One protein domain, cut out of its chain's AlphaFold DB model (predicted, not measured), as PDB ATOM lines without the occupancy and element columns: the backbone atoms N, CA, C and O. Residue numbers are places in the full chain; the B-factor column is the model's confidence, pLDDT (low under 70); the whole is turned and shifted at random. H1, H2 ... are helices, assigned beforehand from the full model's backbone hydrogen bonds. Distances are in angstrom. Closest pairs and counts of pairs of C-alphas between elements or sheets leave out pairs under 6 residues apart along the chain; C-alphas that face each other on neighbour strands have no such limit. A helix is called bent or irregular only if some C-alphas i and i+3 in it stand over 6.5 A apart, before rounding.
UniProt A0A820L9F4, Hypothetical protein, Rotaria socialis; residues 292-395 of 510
ATOM      1  N   MET A 292     173.877 116.684 164.871       84.06
ATOM      2  CA  MET A 292     174.364 115.565 165.675       84.06
ATOM      3  C   MET A 292     174.627 114.339 164.802       84.06
ATOM      4  O   MET A 292     175.689 113.732 164.920       84.06
ATOM      5  N   HIS A 293     173.714 113.990 163.901       83.06
ATOM      6  CA  HIS A 293     173.886 112.806 163.057       83.06
ATOM      7  C   HIS A 293     174.827 113.064 161.870       83.06
ATOM      8  O   HIS A 293     175.725 112.263 161.615       83.06
ATOM      9  N   ASP A 294     174.671 114.191 161.181       80.94
ATOM     10  CA  ASP A 294     175.425 114.545 159.978       80.94
ATOM     11  C   ASP A 294     176.876 114.920 160.306       80.94
ATOM     12  O   ASP A 294     177.809 114.437 159.657       80.94
ATOM     13  N   LEU A 295     177.104 115.739 161.342       81.56
ATOM     14  CA  LEU A 295     178.454 116.193 161.690       81.56
ATOM     15  C   LEU A 295     179.066 115.396 162.835       81.56
ATOM     16  O   LEU A 295     180.169 114.873 162.672       81.56
ATOM     17  N   PHE A 296     178.404 115.295 163.991       88.00
ATOM     18  CA  PHE A 296     179.042 114.681 165.165       88.00
ATOM     19  C   PHE A 296     179.189 113.166 165.020       88.00
ATOM     20  O   PHE A 296     180.207 112.610 165.435       88.00
ATOM     21  N   GLU A 297     178.199 112.491 164.438       86.19
ATOM     22  CA  GLU A 297     178.240 111.050 164.186       86.19
ATOM     23  C   GLU A 297     178.704 110.677 162.780       86.19
ATOM     24  O   GLU A 297     179.225 109.571 162.625       86.19
ATOM     25  N   GLY A 298     178.566 111.583 161.808       83.88
ATOM     26  CA  GLY A 298     179.020 111.418 160.429       83.88
ATOM     27  C   GLY A 298     180.439 111.940 160.213       83.88
ATOM     28  O   GLY A 298     181.406 111.184 160.282       83.88
ATOM     29  N   VAL A 299     180.582 113.240 159.947       81.06
ATOM     30  CA  VAL A 299     181.853 113.852 159.505       81.06
ATOM     31  C   VAL A 299     182.992 113.741 160.530       81.06
ATOM     32  O   VAL A 299     184.103 113.330 160.185       81.06
ATOM     33  N   CYS A 300     182.741 114.086 161.794       87.31
ATOM     34  CA  CYS A 300     183.762 114.142 162.845       87.31
ATOM     35  C   CYS A 300     184.534 112.817 163.021       87.31
ATOM     36  O   CYS A 300     185.769 112.832 162.967       87.31
ATOM     37  N   PRO A 301     183.870 111.660 163.233       88.19
ATOM     38  CA  PRO A 301     184.576 110.396 163.405       88.19
ATOM     39  C   PRO A 301     185.284 109.937 162.129       88.19
ATOM     40  O   PRO A 301     186.334 109.314 162.256       88.19
ATOM     41  N   LEU A 302     184.783 110.262 160.931       84.81
ATOM     42  CA  LEU A 302     185.467 109.930 159.674       84.81
ATOM     43  C   LEU A 302     186.838 110.608 159.588       84.81
ATOM     44  O   LEU A 302     187.833 109.948 159.288       84.81
ATOM     45  N   ILE A 303     186.904 111.902 159.914       83.75
ATOM     46  CA  ILE A 303     188.161 112.663 159.923       83.75
ATOM     47  C   ILE A 303     189.111 112.112 160.986       83.75
ATOM     48  O   ILE A 303     190.273 111.845 160.684       83.75
ATOM     49  N   ILE A 304     188.618 111.882 162.212       87.56
ATOM     50  CA  ILE A 304     189.437 111.302 163.285       87.56
ATOM     51  C   ILE A 304     189.996 109.947 162.844       87.56
ATOM     52  O   ILE A 304     191.190 109.709 162.984       87.56
ATOM     53  N   MET A 305     189.167 109.059 162.289       86.44
ATOM     54  CA  MET A 305     189.613 107.732 161.863       86.44
ATOM     55  C   MET A 305     190.643 107.794 160.737       86.44
ATOM     56  O   MET A 305     191.630 107.059 160.784       86.44
ATOM     57  N   ALA A 306     190.453 108.685 159.763       84.00
ATOM     58  CA  ALA A 306     191.417 108.895 158.690       84.00
ATOM     59  C   ALA A 306     192.770 109.376 159.246       84.00
ATOM     60  O   ALA A 306     193.803 108.783 158.938       84.00
ATOM     61  N   MET A 307     192.758 110.355 160.157       84.75
ATOM     62  CA  MET A 307     193.963 110.832 160.841       84.75
ATOM     63  C   MET A 307     194.640 109.743 161.678       84.75
ATOM     64  O   MET A 307     195.861 109.623 161.667       84.75
ATOM     65  N   LEU A 308     193.872 108.923 162.402       85.25
ATOM     66  CA  LEU A 308     194.424 107.828 163.201       85.25
ATOM     67  C   LEU A 308     195.074 106.746 162.328       85.25
ATOM     68  O   LEU A 308     196.107 106.194 162.709       85.25
ATOM     69  N   LYS A 309     194.497 106.448 161.158       84.50
ATOM     70  CA  LYS A 309     195.072 105.515 160.176       84.50
ATOM     71  C   LYS A 309     196.365 106.063 159.570       84.50
ATOM     72  O   LYS A 309     197.344 105.321 159.466       84.50
ATOM     73  N   GLU A 310     196.394 107.350 159.231       81.94
ATOM     74  CA  GLU A 310     197.607 108.026 158.761       81.94
ATOM     75  C   GLU A 310     198.701 107.995 159.840       81.94
ATOM     76  O   GLU A 310     199.811 107.531 159.582       81.94
ATOM     77  N   ALA A 311     198.356 108.354 161.081       80.75
ATOM     78  CA  ALA A 311     199.247 108.307 162.241       80.75
ATOM     79  C   ALA A 311     199.812 106.901 162.506       80.75
ATOM     80  O   ALA A 311     200.986 106.744 162.841       80.75
ATOM     81  N   SER A 312     198.980 105.864 162.353       79.31
ATOM     82  CA  SER A 312     199.406 104.469 162.505       79.31
ATOM     83  C   SER A 312     200.367 104.030 161.399       79.31
ATOM     84  O   SER A 312     201.183 103.137 161.624       79.31
ATOM     85  N   SER A 313     200.269 104.638 160.216       77.19
ATOM     86  CA  SER A 313     201.130 104.347 159.068       77.19
ATOM     87  C   SER A 313     202.447 105.131 159.128       77.19
ATOM     88  O   SER A 313     203.466 104.653 158.634       77.19
ATOM     89  N   SER A 314     202.453 106.310 159.762       69.06
ATOM     90  CA  SER A 314     203.595 107.230 159.778       69.06
ATOM     91  C   SER A 314     204.648 106.957 160.866       69.06
ATOM     92  O   SER A 314     205.734 107.523 160.754       69.06
ATOM     93  N   ARG A 315     204.387 106.089 161.872       61.41
ATOM     94  CA  ARG A 315     205.359 105.433 162.801       61.41
ATOM     95  C   ARG A 315     204.632 104.580 163.867       61.41
ATOM     96  O   ARG A 315     203.655 105.021 164.461       61.41
ATOM     97  N   LEU A 316     205.184 103.411 164.226       53.34
ATOM     98  CA  LEU A 316     204.624 102.481 165.239       53.34
ATOM     99  C   LEU A 316     204.420 103.093 166.648       53.34
ATOM    100  O   LEU A 316     203.525 102.669 167.376       53.34
ATOM    101  N   ASN A 317     205.206 104.105 167.037       60.38
ATOM    102  CA  ASN A 317     205.132 104.729 168.370       60.38
ATOM    103  C   ASN A 317     204.037 105.807 168.492       60.38
ATOM    104  O   ASN A 317     203.675 106.195 169.605       60.38
ATOM    105  N   THR A 318     203.487 106.275 167.370       71.44
ATOM    106  CA  THR A 318     202.514 107.376 167.321       71.44
ATOM    107  C   THR A 318     201.173 106.956 167.919       71.44
ATOM    108  O   THR A 318     200.588 107.684 168.719       71.44
ATOM    109  N   PHE A 319     200.705 105.742 167.612       79.38
ATOM    110  CA  PHE A 319     199.416 105.268 168.114       79.38
ATOM    111  C   PHE A 319     199.418 105.049 169.633       79.38
ATOM    112  O   PHE A 319     198.477 105.449 170.319       79.38
ATOM    113  N   SER A 320     200.496 104.472 170.175       81.00
ATOM    114  CA  SER A 320     200.642 104.305 171.626       81.00
ATOM    115  C   SER A 320     200.628 105.657 172.341       81.00
ATOM    116  O   SER A 320     199.984 105.787 173.380       81.00
ATOM    117  N   ALA A 321     201.290 106.674 171.777       84.31
ATOM    118  CA  ALA A 321     201.276 108.027 172.329       84.31
ATOM    119  C   ALA A 321     199.867 108.641 172.314       84.31
ATOM    120  O   ALA A 321     199.441 109.211 173.318       84.31
ATOM    121  N   ILE A 322     199.114 108.474 171.218       86.19
ATOM    122  CA  ILE A 322     197.717 108.924 171.112       86.19
ATOM    123  C   ILE A 322     196.849 108.257 172.179       86.19
ATOM    124  O   ILE A 322     196.130 108.948 172.904       86.19
ATOM    125  N   GLN A 323     196.939 106.931 172.313       86.69
ATOM    126  CA  GLN A 323     196.183 106.189 173.317       86.69
ATOM    127  C   GLN A 323     196.494 106.720 174.723       86.69
ATOM    128  O   GLN A 323     195.583 107.192 175.405       86.69
ATOM    129  N   THR A 324     197.770 106.766 175.117       88.19
ATOM    130  CA  THR A 324     198.192 107.266 176.434       88.19
ATOM    131  C   THR A 324     197.747 108.711 176.685       88.19
ATOM    132  O   THR A 324     197.326 109.044 177.796       88.19
ATOM    133  N   ARG A 325     197.800 109.586 175.673       87.88
ATOM    134  CA  ARG A 325     197.384 110.991 175.805       87.88
ATOM    135  C   ARG A 325     195.874 111.108 175.982       87.88
ATOM    136  O   ARG A 325     195.432 111.857 176.844       87.88
ATOM    137  N   THR A 326     195.087 110.327 175.243       87.94
ATOM    138  CA  THR A 326     193.618 110.310 175.381       87.94
ATOM    139  C   THR A 326     193.155 109.704 176.711       87.94
ATOM    140  O   THR A 326     192.159 110.161 177.274       87.94
ATOM    141  N   GLU A 327     193.888 108.719 177.246       88.69
ATOM    142  CA  GLU A 327     193.638 108.112 178.563       88.69
ATOM    143  C   GLU A 327     193.824 109.120 179.695       88.69
ATOM    144  O   GLU A 327     192.953 109.258 180.560       88.69
ATOM    145  N   ASN A 328     194.937 109.854 179.643       89.00
ATOM    146  CA  ASN A 328     195.372 110.753 180.708       89.00
ATOM    147  C   ASN A 328     194.904 112.203 180.526       89.00
ATOM    148  O   ASN A 328     195.198 113.047 181.375       89.00
ATOM    149  N   PHE A 329     194.189 112.519 179.441       87.38
ATOM    150  CA  PHE A 329     193.708 113.873 179.199       87.38
ATOM    151  C   PHE A 329     192.756 114.327 180.312       87.38
ATOM    152  O   PHE A 329     191.807 113.625 180.683       87.38
ATOM    153  N   ILE A 330     193.014 115.524 180.839       84.56
ATOM    154  CA  ILE A 330     192.216 116.140 181.895       84.56
ATOM    155  C   ILE A 330     191.120 116.968 181.228       84.56
ATOM    156  O   ILE A 330     191.381 118.019 180.648       84.56
ATOM    157  N   TYR A 331     189.887 116.481 181.320       82.69
ATOM    158  CA  TYR A 331     188.721 117.146 180.749       82.69
ATOM    159  C   TYR A 331     188.262 118.293 181.654       82.69
ATOM    160  O   TYR A 331     188.283 118.182 182.882       82.69
ATOM    161  N   GLY A 332     187.829 119.399 181.046       77.06
ATOM    162  CA  GLY A 332     187.205 120.504 181.774       77.06
ATOM    163  C   GLY A 332     185.843 120.114 182.354       77.06
ATOM    164  O   GLY A 332     185.233 119.125 181.943       77.06
ATOM    165  N   ALA A 333     185.321 120.919 183.285       73.62
ATOM    166  CA  ALA A 333     184.033 120.653 183.940       73.62
ATOM    167  C   ALA A 333     182.866 120.500 182.942       73.62
ATOM    168  O   ALA A 333     182.014 119.637 183.125       73.62
ATOM    169  N   LEU A 334     182.875 121.280 181.855       71.50
ATOM    170  CA  LEU A 334     181.865 121.224 180.789       71.50
ATOM    171  C   LEU A 334     181.966 119.961 179.918       71.50
ATOM    172  O   LEU A 334     180.981 119.527 179.328       71.50
ATOM    173  N   ASP A 335     183.149 119.352 179.870       81.31
ATOM    174  CA  ASP A 335     183.461 118.236 178.974       81.31
ATOM    175  C   ASP A 335     183.445 116.891 179.693       81.31
ATOM    176  O   ASP A 335     183.427 115.842 179.058       81.31
ATOM    177  N   THR A 336     183.431 116.914 181.026       83.81
ATOM    178  CA  THR A 336     183.532 115.719 181.867       83.81
ATOM    179  C   THR A 336     182.356 114.768 181.638       83.81
ATOM    180  O   THR A 336     182.563 113.560 181.539       83.81
ATOM    181  N   SER A 337     181.139 115.298 181.478       82.94
ATOM    182  CA  SER A 337     179.940 114.505 181.163       82.94
ATOM    183  C   SER A 337     179.979 113.888 179.760       82.94
ATOM    184  O   SER A 337     179.370 112.847 179.528       82.94
ATOM    185  N   ASN A 338     180.741 114.492 178.844       87.25
ATOM    186  CA  ASN A 338     180.887 114.070 177.453       87.25
ATOM    187  C   ASN A 338     182.281 113.492 177.161       87.25
ATOM    188  O   ASN A 338     182.678 113.411 175.997       87.25
ATOM    189  N   LYS A 339     183.046 113.099 178.191       86.56
ATOM    190  CA  LYS A 339     184.391 112.539 178.027       86.56
ATOM    191  C   LYS A 339     184.334 111.342 177.081       86.56
ATOM    192  O   LYS A 339     183.631 110.364 177.343       86.56
ATOM    193  N   SER A 340     185.117 111.399 176.005       83.12
ATOM    194  CA  SER A 340     185.312 110.226 175.163       83.12
ATOM    195  C   SER A 340     186.190 109.216 175.900       83.12
ATOM    196  O   SER A 340     187.230 109.584 176.458       83.12
ATOM    197  N   PRO A 341     185.826 107.927 175.891       82.12
ATOM    198  CA  PRO A 341     186.732 106.867 176.284       82.12
ATOM    199  C   PRO A 341     188.017 106.892 175.444       82.12
ATOM    200  O   PRO A 341     187.996 107.380 174.308       82.12
ATOM    201  N   PRO A 342     189.108 106.328 175.983       83.69
ATOM    202  CA  PRO A 342     190.385 106.213 175.292       83.69
ATOM    203  C   PRO A 342     190.278 105.659 173.876       83.69
ATOM    204  O   PRO A 342     189.516 104.717 173.625       83.69
ATOM    205  N   ILE A 343     191.084 106.197 172.961       86.25
ATOM    206  CA  ILE A 343     191.225 105.636 171.617       86.25
ATOM    207  C   ILE A 343     192.039 104.338 171.722       86.25
ATOM    208  O   ILE A 343     193.133 104.326 172.269       86.25
ATOM    209  N   GLN A 344     191.497 103.240 171.192       84.88
ATOM    210  CA  GLN A 344     192.098 101.906 171.226       84.88
ATOM    211  C   GLN A 344     192.296 101.372 169.804       84.88
ATOM    212  O   GLN A 344     191.532 101.724 168.905       84.88
ATOM    213  N   ILE A 345     193.256 100.458 169.619       81.12
ATOM    214  CA  ILE A 345     193.574  99.836 168.313       81.12
ATOM    215  C   ILE A 345     192.329  99.223 167.657       81.12
ATOM    216  O   ILE A 345     192.137  99.323 166.450       81.12
ATOM    217  N   LYS A 346     191.422  98.646 168.454       83.88
ATOM    218  CA  LYS A 346     190.173  98.056 167.951       83.88
ATOM    219  C   LYS A 346     189.297  99.040 167.162       83.88
ATOM    220  O   LYS A 346     188.551  98.605 166.295       83.88
ATOM    221  N   HIS A 347     189.377 100.343 167.450       85.44
ATOM    222  CA  HIS A 347     188.632 101.354 166.698       85.44
ATOM    223  C   HIS A 347     189.167 101.483 165.265       85.44
ATOM    224  O   HIS A 347     188.374 101.671 164.349       85.44
ATOM    225  N   LEU A 348     190.481 101.313 165.054       81.94
ATOM    226  CA  LEU A 348     191.091 101.283 163.718       81.94
ATOM    227  C   LEU A 348     190.697 100.023 162.964       81.94
ATOM    228  O   LEU A 348     190.305 100.114 161.805       81.94
ATOM    229  N   ASN A 349     190.745  98.871 163.634       82.06
ATOM    230  CA  ASN A 349     190.396  97.591 163.016       82.06
ATOM    231  C   ASN A 349     188.936  97.548 162.548       82.06
ATOM    232  O   ASN A 349     188.643  96.971 161.507       82.06
ATOM    233  N   ASN A 350     188.033  98.174 163.305       81.94
ATOM    234  CA  ASN A 350     186.604  98.206 162.998       81.94
ATOM    235  C   ASN A 350     186.183  99.440 162.186       81.94
ATOM    236  O   ASN A 350     184.992  99.619 161.949       81.94
ATOM    237  N   ASP A 351     187.134 100.309 161.832       78.94
ATOM    238  CA  ASP A 351     186.904 101.604 161.184       78.94
ATOM    239  C   ASP A 351     185.787 102.442 161.835       78.94
ATOM    240  O   ASP A 351     184.969 103.073 161.167       78.94
ATOM    241  N   CYS A 352     185.693 102.385 163.166       82.06
ATOM    242  CA  CYS A 352     184.540 102.915 163.883       82.06
ATOM    243  C   CYS A 352     184.876 103.332 165.316       82.06
ATOM    244  O   CYS A 352     185.442 102.574 166.111       82.06
ATOM    245  N   ILE A 353     184.428 104.538 165.671       81.19
ATOM    246  CA  ILE A 353     184.427 105.064 167.038       81.19
ATOM    247  C   ILE A 353     183.014 104.880 167.604       81.19
ATOM    248  O   ILE A 353     182.133 105.719 167.415       81.19
ATOM    249  N   THR A 354     182.768 103.762 168.291       71.50
ATOM    250  CA  THR A 354     181.443 103.439 168.848       71.50
ATOM    251  C   THR A 354     181.141 104.282 170.092       71.50
ATOM    252  O   THR A 354     181.482 103.887 171.209       71.50
ATOM    253  N   ARG A 355     180.534 105.462 169.902       77.81
ATOM    254  CA  ARG A 355     180.182 106.441 170.951       77.81
ATOM    255  C   ARG A 355     178.950 107.262 170.560       77.81
ATOM    256  O   ARG A 355     178.625 107.331 169.378       77.81
ATOM    257  N   ILE A 356     178.312 107.896 171.545       85.62
ATOM    258  CA  ILE A 356     177.219 108.852 171.302       85.62
ATOM    259  C   ILE A 356     177.754 110.132 170.641       85.62
ATOM    260  O   ILE A 356     178.917 110.495 170.857       85.62
ATOM    261  N   ALA A 357     176.904 110.830 169.883       86.00
ATOM    262  CA  ALA A 357     177.211 112.095 169.210       86.00
ATOM    263  C   ALA A 357     178.039 113.076 170.063       86.00
ATOM    264  O   ALA A 357     179.107 113.521 169.642       86.00
ATOM    265  N   SER A 358     177.606 113.360 171.297       87.62
ATOM    266  CA  SER A 358     178.272 114.339 172.167       87.62
ATOM    267  C   SER A 358     179.704 113.942 172.546       87.62
ATOM    268  O   SER A 358     180.581 114.800 172.630       87.62
ATOM    269  N   GLN A 359     179.973 112.645 172.715       90.69
ATOM    270  CA  GLN A 359     181.312 112.126 173.000       90.69
ATOM    271  C   GLN A 359     182.220 112.192 171.769       90.69
ATOM    272  O   GLN A 359     183.388 112.560 171.895       90.69
ATOM    273  N   LYS A 360     181.691 111.872 170.578       90.62
ATOM    274  CA  LYS A 360     182.433 111.998 169.311       90.62
ATOM    275  C   LYS A 360     182.801 113.455 169.033       90.62
ATOM    276  O   LYS A 360     183.954 113.741 168.723       90.62
ATOM    277  N   PHE A 361     181.855 114.372 169.226       89.81
ATOM    278  CA  PHE A 361     182.099 115.807 169.109       89.81
ATOM    279  C   PHE A 361     183.110 116.310 170.144       89.81
ATOM    280  O   PHE A 361     184.025 117.052 169.797       89.81
ATOM    281  N   CYS A 362     182.990 115.878 171.403       88.75
ATOM    282  CA  CYS A 362     183.943 116.224 172.456       88.75
ATOM    283  C   CYS A 362     185.370 115.801 172.079       88.75
ATOM    284  O   CYS A 362     186.288 116.617 172.147       88.75
ATOM    285  N   LEU A 363     185.542 114.565 171.595       89.88
ATOM    286  CA  LEU A 363     186.826 114.076 171.097       89.88
ATOM    287  C   LEU A 363     187.336 114.899 169.912       89.88
ATOM    288  O   LEU A 363     188.505 115.267 169.904       89.88
ATOM    289  N   PHE A 364     186.478 115.201 168.935       89.88
ATOM    290  CA  PHE A 364     186.838 115.990 167.757       89.88
ATOM    291  C   PHE A 364     187.289 117.403 168.132       89.88
ATOM    292  O   PHE A 364     188.380 117.831 167.762       89.88
ATOM    293  N   ARG A 365     186.502 118.125 168.937       88.00
ATOM    294  CA  ARG A 365     186.839 119.483 169.389       88.00
ATOM    295  C   ARG A 365     188.133 119.510 170.200       88.00
ATOM    296  O   ARG A 365     188.935 120.426 170.049       88.00
ATOM    297  N   LEU A 366     188.346 118.505 171.047       86.88
ATOM    298  CA  LEU A 366     189.540 118.402 171.880       86.88
ATOM    299  C   LEU A 366     190.705 117.701 171.177       86.88
ATOM    300  O   LEU A 366     191.764 117.587 171.778       86.88
ATOM    301  N   PHE A 367     190.576 117.291 169.911       85.44
ATOM    302  CA  PHE A 367     191.629 116.569 169.188       85.44
ATOM    303  C   PHE A 367     192.914 117.397 169.009       85.44
ATOM    304  O   PHE A 367     194.000 116.837 168.880       85.44
ATOM    305  N   ILE A 368     192.829 118.729 169.131       78.75
ATOM    306  CA  ILE A 368     193.983 119.636 169.270       78.75
ATOM    307  C   ILE A 368     194.924 119.232 170.423       78.75
ATOM    308  O   ILE A 368     196.117 119.541 170.393       78.75
ATOM    309  N   MET A 369     194.421 118.479 171.410       83.50
ATOM    310  CA  MET A 369     195.209 117.830 172.458       83.50
ATOM    311  C   MET A 369     196.197 116.798 171.922       83.50
ATOM    312  O   MET A 369     196.846 116.167 172.731       83.50
ATOM    313  N   LEU A 370     196.257 116.534 170.621       83.75
ATOM    314  CA  LEU A 370     197.236 115.656 169.988       83.75
ATOM    315  C   LEU A 370     198.092 116.415 168.974       83.75
ATOM    316  O   LEU A 370     198.840 115.778 168.250       83.75
ATOM    317  N   SER A 371     197.976 117.746 168.894       81.00
ATOM    318  CA  SER A 371     198.600 118.571 167.846       81.00
ATOM    319  C   SER A 371     200.096 118.313 167.666       81.00
ATOM    320  O   SER A 371     200.517 118.086 166.549       81.00
ATOM    321  N   ASP A 372     200.875 118.225 168.739       80.50
ATOM    322  CA  ASP A 372     202.305 117.849 168.718       80.50
ATOM    323  C   ASP A 372     202.607 116.444 168.156       80.50
ATOM    324  O   ASP A 372     203.742 116.146 167.793       80.50
ATOM    325  N   ILE A 373     201.611 115.558 168.135       78.44
ATOM    326  CA  ILE A 373     201.695 114.187 167.623       78.44
ATOM    327  C   ILE A 373     201.155 114.103 166.192       78.44
ATOM    328  O   ILE A 373     201.536 113.191 165.467       78.44
ATOM    329  N   VAL A 374     200.253 114.998 165.780       79.81
ATOM    330  CA  VAL A 374     199.527 114.880 164.503       79.81
ATOM    331  C   VAL A 374     199.738 116.056 163.550       79.81
ATOM    332  O   VAL A 374     199.242 116.001 162.436       79.81
ATOM    333  N   ASP A 375     200.461 117.103 163.943       79.94
ATOM    334  CA  ASP A 375     200.688 118.318 163.142       79.94
ATOM    335  C   ASP A 375     201.339 118.066 161.780       79.94
ATOM    336  O   ASP A 375     201.013 118.732 160.800       79.94
ATOM    337  N   HIS A 376     202.233 117.087 161.720       77.19
ATOM    338  CA  HIS A 376     202.929 116.656 160.515       77.19
ATOM    339  C   HIS A 376     202.072 115.790 159.582       77.19
ATOM    340  O   HIS A 376     202.514 115.478 158.476       77.19
ATOM    341  N   LEU A 377     200.886 115.358 160.021       76.25
ATOM    342  CA  LEU A 377     199.971 114.576 159.196       76.25
ATOM    343  C   LEU A 377     199.315 115.480 158.153       76.25
ATOM    344  O   LEU A 377     198.838 116.575 158.463       76.25
ATOM    345  N   GLN A 378     199.213 114.989 156.923       73.62
ATOM    346  CA  GLN A 378     198.551 115.704 155.833       73.62
ATOM    347  C   GLN A 378     197.087 115.996 156.188       73.62
ATOM    348  O   GLN A 378     196.579 117.089 155.920       73.62
ATOM    349  N   LEU A 379     196.426 115.060 156.879       75.94
ATOM    350  CA  LEU A 379     195.021 115.184 157.264       75.94
ATOM    351  C   LEU A 379     194.760 116.144 158.430       75.94
ATOM    352  O   LEU A 379     193.606 116.518 158.660       75.94
ATOM    353  N   PHE A 380     195.791 116.611 159.140       78.69
ATOM    354  CA  PHE A 380     195.604 117.571 160.231       78.69
ATOM    355  C   PHE A 380     195.061 118.915 159.749       78.69
ATOM    356  O   PHE A 380     194.246 119.540 160.428       78.69
ATOM    357  N   LYS A 381     195.431 119.344 158.541       70.75
ATOM    358  CA  LYS A 381     194.915 120.589 157.961       70.75
ATOM    359  C   LYS A 381     193.422 120.503 157.653       70.75
ATOM    360  O   LYS A 381     192.677 121.427 157.964       70.75
ATOM    361  N   ILE A 382     192.973 119.366 157.120       69.62
ATOM    362  CA  ILE A 382     191.548 119.093 156.884       69.62
ATOM    363  C   ILE A 382     190.775 119.093 158.202       69.62
ATOM    364  O   ILE A 382     189.679 119.649 158.266       69.62
ATOM    365  N   TYR A 383     191.356 118.534 159.267       79.56
ATOM    366  CA  TYR A 383     190.784 118.631 160.607       79.56
ATOM    367  C   TYR A 383     190.620 120.085 161.067       79.56
ATOM    368  O   TYR A 383     189.543 120.440 161.542       79.56
ATOM    369  N   LEU A 384     191.638 120.936 160.900       75.19
ATOM    370  CA  LEU A 384     191.563 122.345 161.302       75.19
ATOM    371  C   LEU A 384     190.443 123.095 160.573       75.19
ATOM    372  O   LEU A 384     189.669 123.795 161.226       75.19
ATOM    373  N   ILE A 385     190.319 122.900 159.258       66.00
ATOM    374  CA  ILE A 385     189.269 123.544 158.454       66.00
ATOM    375  C   ILE A 385     187.889 122.999 158.835       66.00
ATOM    376  O   ILE A 385     186.952 123.761 159.060       66.00
ATOM    377  N   SER A 386     187.765 121.680 158.991       70.25
ATOM    378  CA  SER A 386     186.507 121.050 159.408       70.25
ATOM    379  C   SER A 386     186.076 121.502 160.804       70.25
ATOM    380  O   SER A 386     184.887 121.673 161.057       70.25
ATOM    381  N   ARG A 387     187.031 121.736 161.716       76.00
ATOM    382  CA  ARG A 387     186.769 122.310 163.041       76.00
ATOM    383  C   ARG A 387     186.239 123.728 162.933       76.00
ATOM    384  O   ARG A 387     185.288 124.058 163.626       76.00
ATOM    385  N   GLU A 388     186.831 124.550 162.080       66.06
ATOM    386  CA  GLU A 388     186.372 125.922 161.876       66.06
ATOM    387  C   GLU A 388     184.950 125.976 161.307       66.06
ATOM    388  O   GLU A 388     184.122 126.746 161.783       66.06
ATOM    389  N   LEU A 389     184.626 125.102 160.356       63.88
ATOM    390  CA  LEU A 389     183.266 124.970 159.824       63.88
ATOM    391  C   LEU A 389     182.274 124.505 160.873       63.88
ATOM    392  O   LEU A 389     181.165 125.022 160.946       63.88
ATOM    393  N   LEU A 390     182.680 123.559 161.712       70.06
ATOM    394  CA  LEU A 390     181.857 123.115 162.824       70.06
ATOM    395  C   LEU A 390     181.602 124.256 163.815       70.06
ATOM    396  O   LEU A 390     180.475 124.412 164.274       70.06
ATOM    397  N   ASP A 391     182.612 125.083 164.093       67.62
ATOM    398  CA  ASP A 391     182.460 126.284 164.917       67.62
ATOM    399  C   ASP A 391     181.503 127.297 164.261       67.62
ATOM    400  O   ASP A 391     180.694 127.890 164.967       67.62
ATOM    401  N   MET A 392     181.545 127.473 162.933       60.75
ATOM    402  CA  MET A 392     180.618 128.347 162.193       60.75
ATOM    403  C   MET A 392     179.175 127.833 162.226       60.75
ATOM    404  O   MET A 392     178.252 128.597 162.485       60.75
ATOM    405  N   VAL A 393     178.980 126.537 161.992       61.00
ATOM    406  CA  VAL A 393     177.671 125.871 162.022       61.00
ATOM    407  C   VAL A 393     177.048 125.928 163.416       61.00
ATOM    408  O   VAL A 393     175.846 126.140 163.566       61.00
ATOM    409  N   LEU A 394     177.865 125.707 164.449       66.06
ATOM    410  CA  LEU A 394     177.434 125.736 165.845       66.06
ATOM    411  C   LEU A 394     177.406 127.147 166.428       66.06
ATOM    412  O   LEU A 394     176.923 127.324 167.552       66.06
ATOM    413  N   ALA A 395     177.921 128.144 165.704       59.44
ATOM    414  CA  ALA A 395     177.805 129.525 166.116       59.44
ATOM    415  C   ALA A 395     176.316 129.850 166.175       59.44
ATOM    416  O   ALA A 395     175.620 129.890 165.161       59.44
TER     417      ALA A 395
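Overview. This is residues 292 to 395 of the 510 residues of the protein "Hypothetical protein" of Rotaria socialis (UniProt A0A820L9F4). Three helices, H1, H4 and H5, lie side by side as a bundle, with few contacts between H4 and H5, while H2 folds back steeply from the end of H1 and meets the later part of H4. A long loop, residues 329 to 344, runs out from H2 and doubles back to the short H3. The printed part has 104 residues with five named helices, H1 to H5 in chain order, and no named strand: the class is all helix. It is compact, with a radius of gyration of the C-alphas of 12.8 A and spans of 37 by 26 by 26 A.

Arrangement. H1, residues 292 to 314, is the hub, touching four helices. Residues 308 to 312 alone touch H2, residues 316 to 328, in a helical hairpin at a steep tilt of 43 degrees; the closest C-alphas, of Ser 312 and Phe 319, are 5.7 A apart. H3, residues 345 to 349, only just touches H1, with 3 pairs of C-alphas within 8 A, the closest those of Lys 309 and Leu 348 at 6.8 A. H4, residues 357 to 374, touches H1 at a shallow tilt of 27 degrees, the same way, closest at C-alphas Phe 296 and Phe 361, 5.1 A. With residues 369 to 373 alone H4 touches H2, closest at C-alphas Ile 322 and Leu 370, 6.8 A. H5, residues 378 to 394, touches H1 at a shallow 16 degrees, opposite ways, closest at C-alphas Met 307 and Leu 379, 5.7 A. Every O i to N i+4 pair is within hydrogen-bond range in H3, against 14 of 19 in H1, 8 of 9 in H2, 8 of 14 in H4 and 12 of 13 in H5.

Along the chain. H1 spans 31.0 A from C-alpha 292 at (174.364, 115.565, 165.675). H4 spans 23.0 A, has a kink of 52 degrees near residue 368 and is irregular, C-alphas 369 and 372 being 8.0 A apart; H2 is only just irregular, at 6.6 A between C-alphas 316 and 319. H5 spans 25.4 A and ends with C-alpha 394 at (177.434, 125.736, 165.845).

Size, cuts and confidence. The C-alphas farthest apart, of Leu 316 and Ala 395, are 38.1 A apart. The printed part has no cut, and the link from H2 to H3 is long. Mean pLDDT of the printed part is 80.1; residues 314 to 317, 382, 385, 388 to 389 and 391 to 395 are under 70.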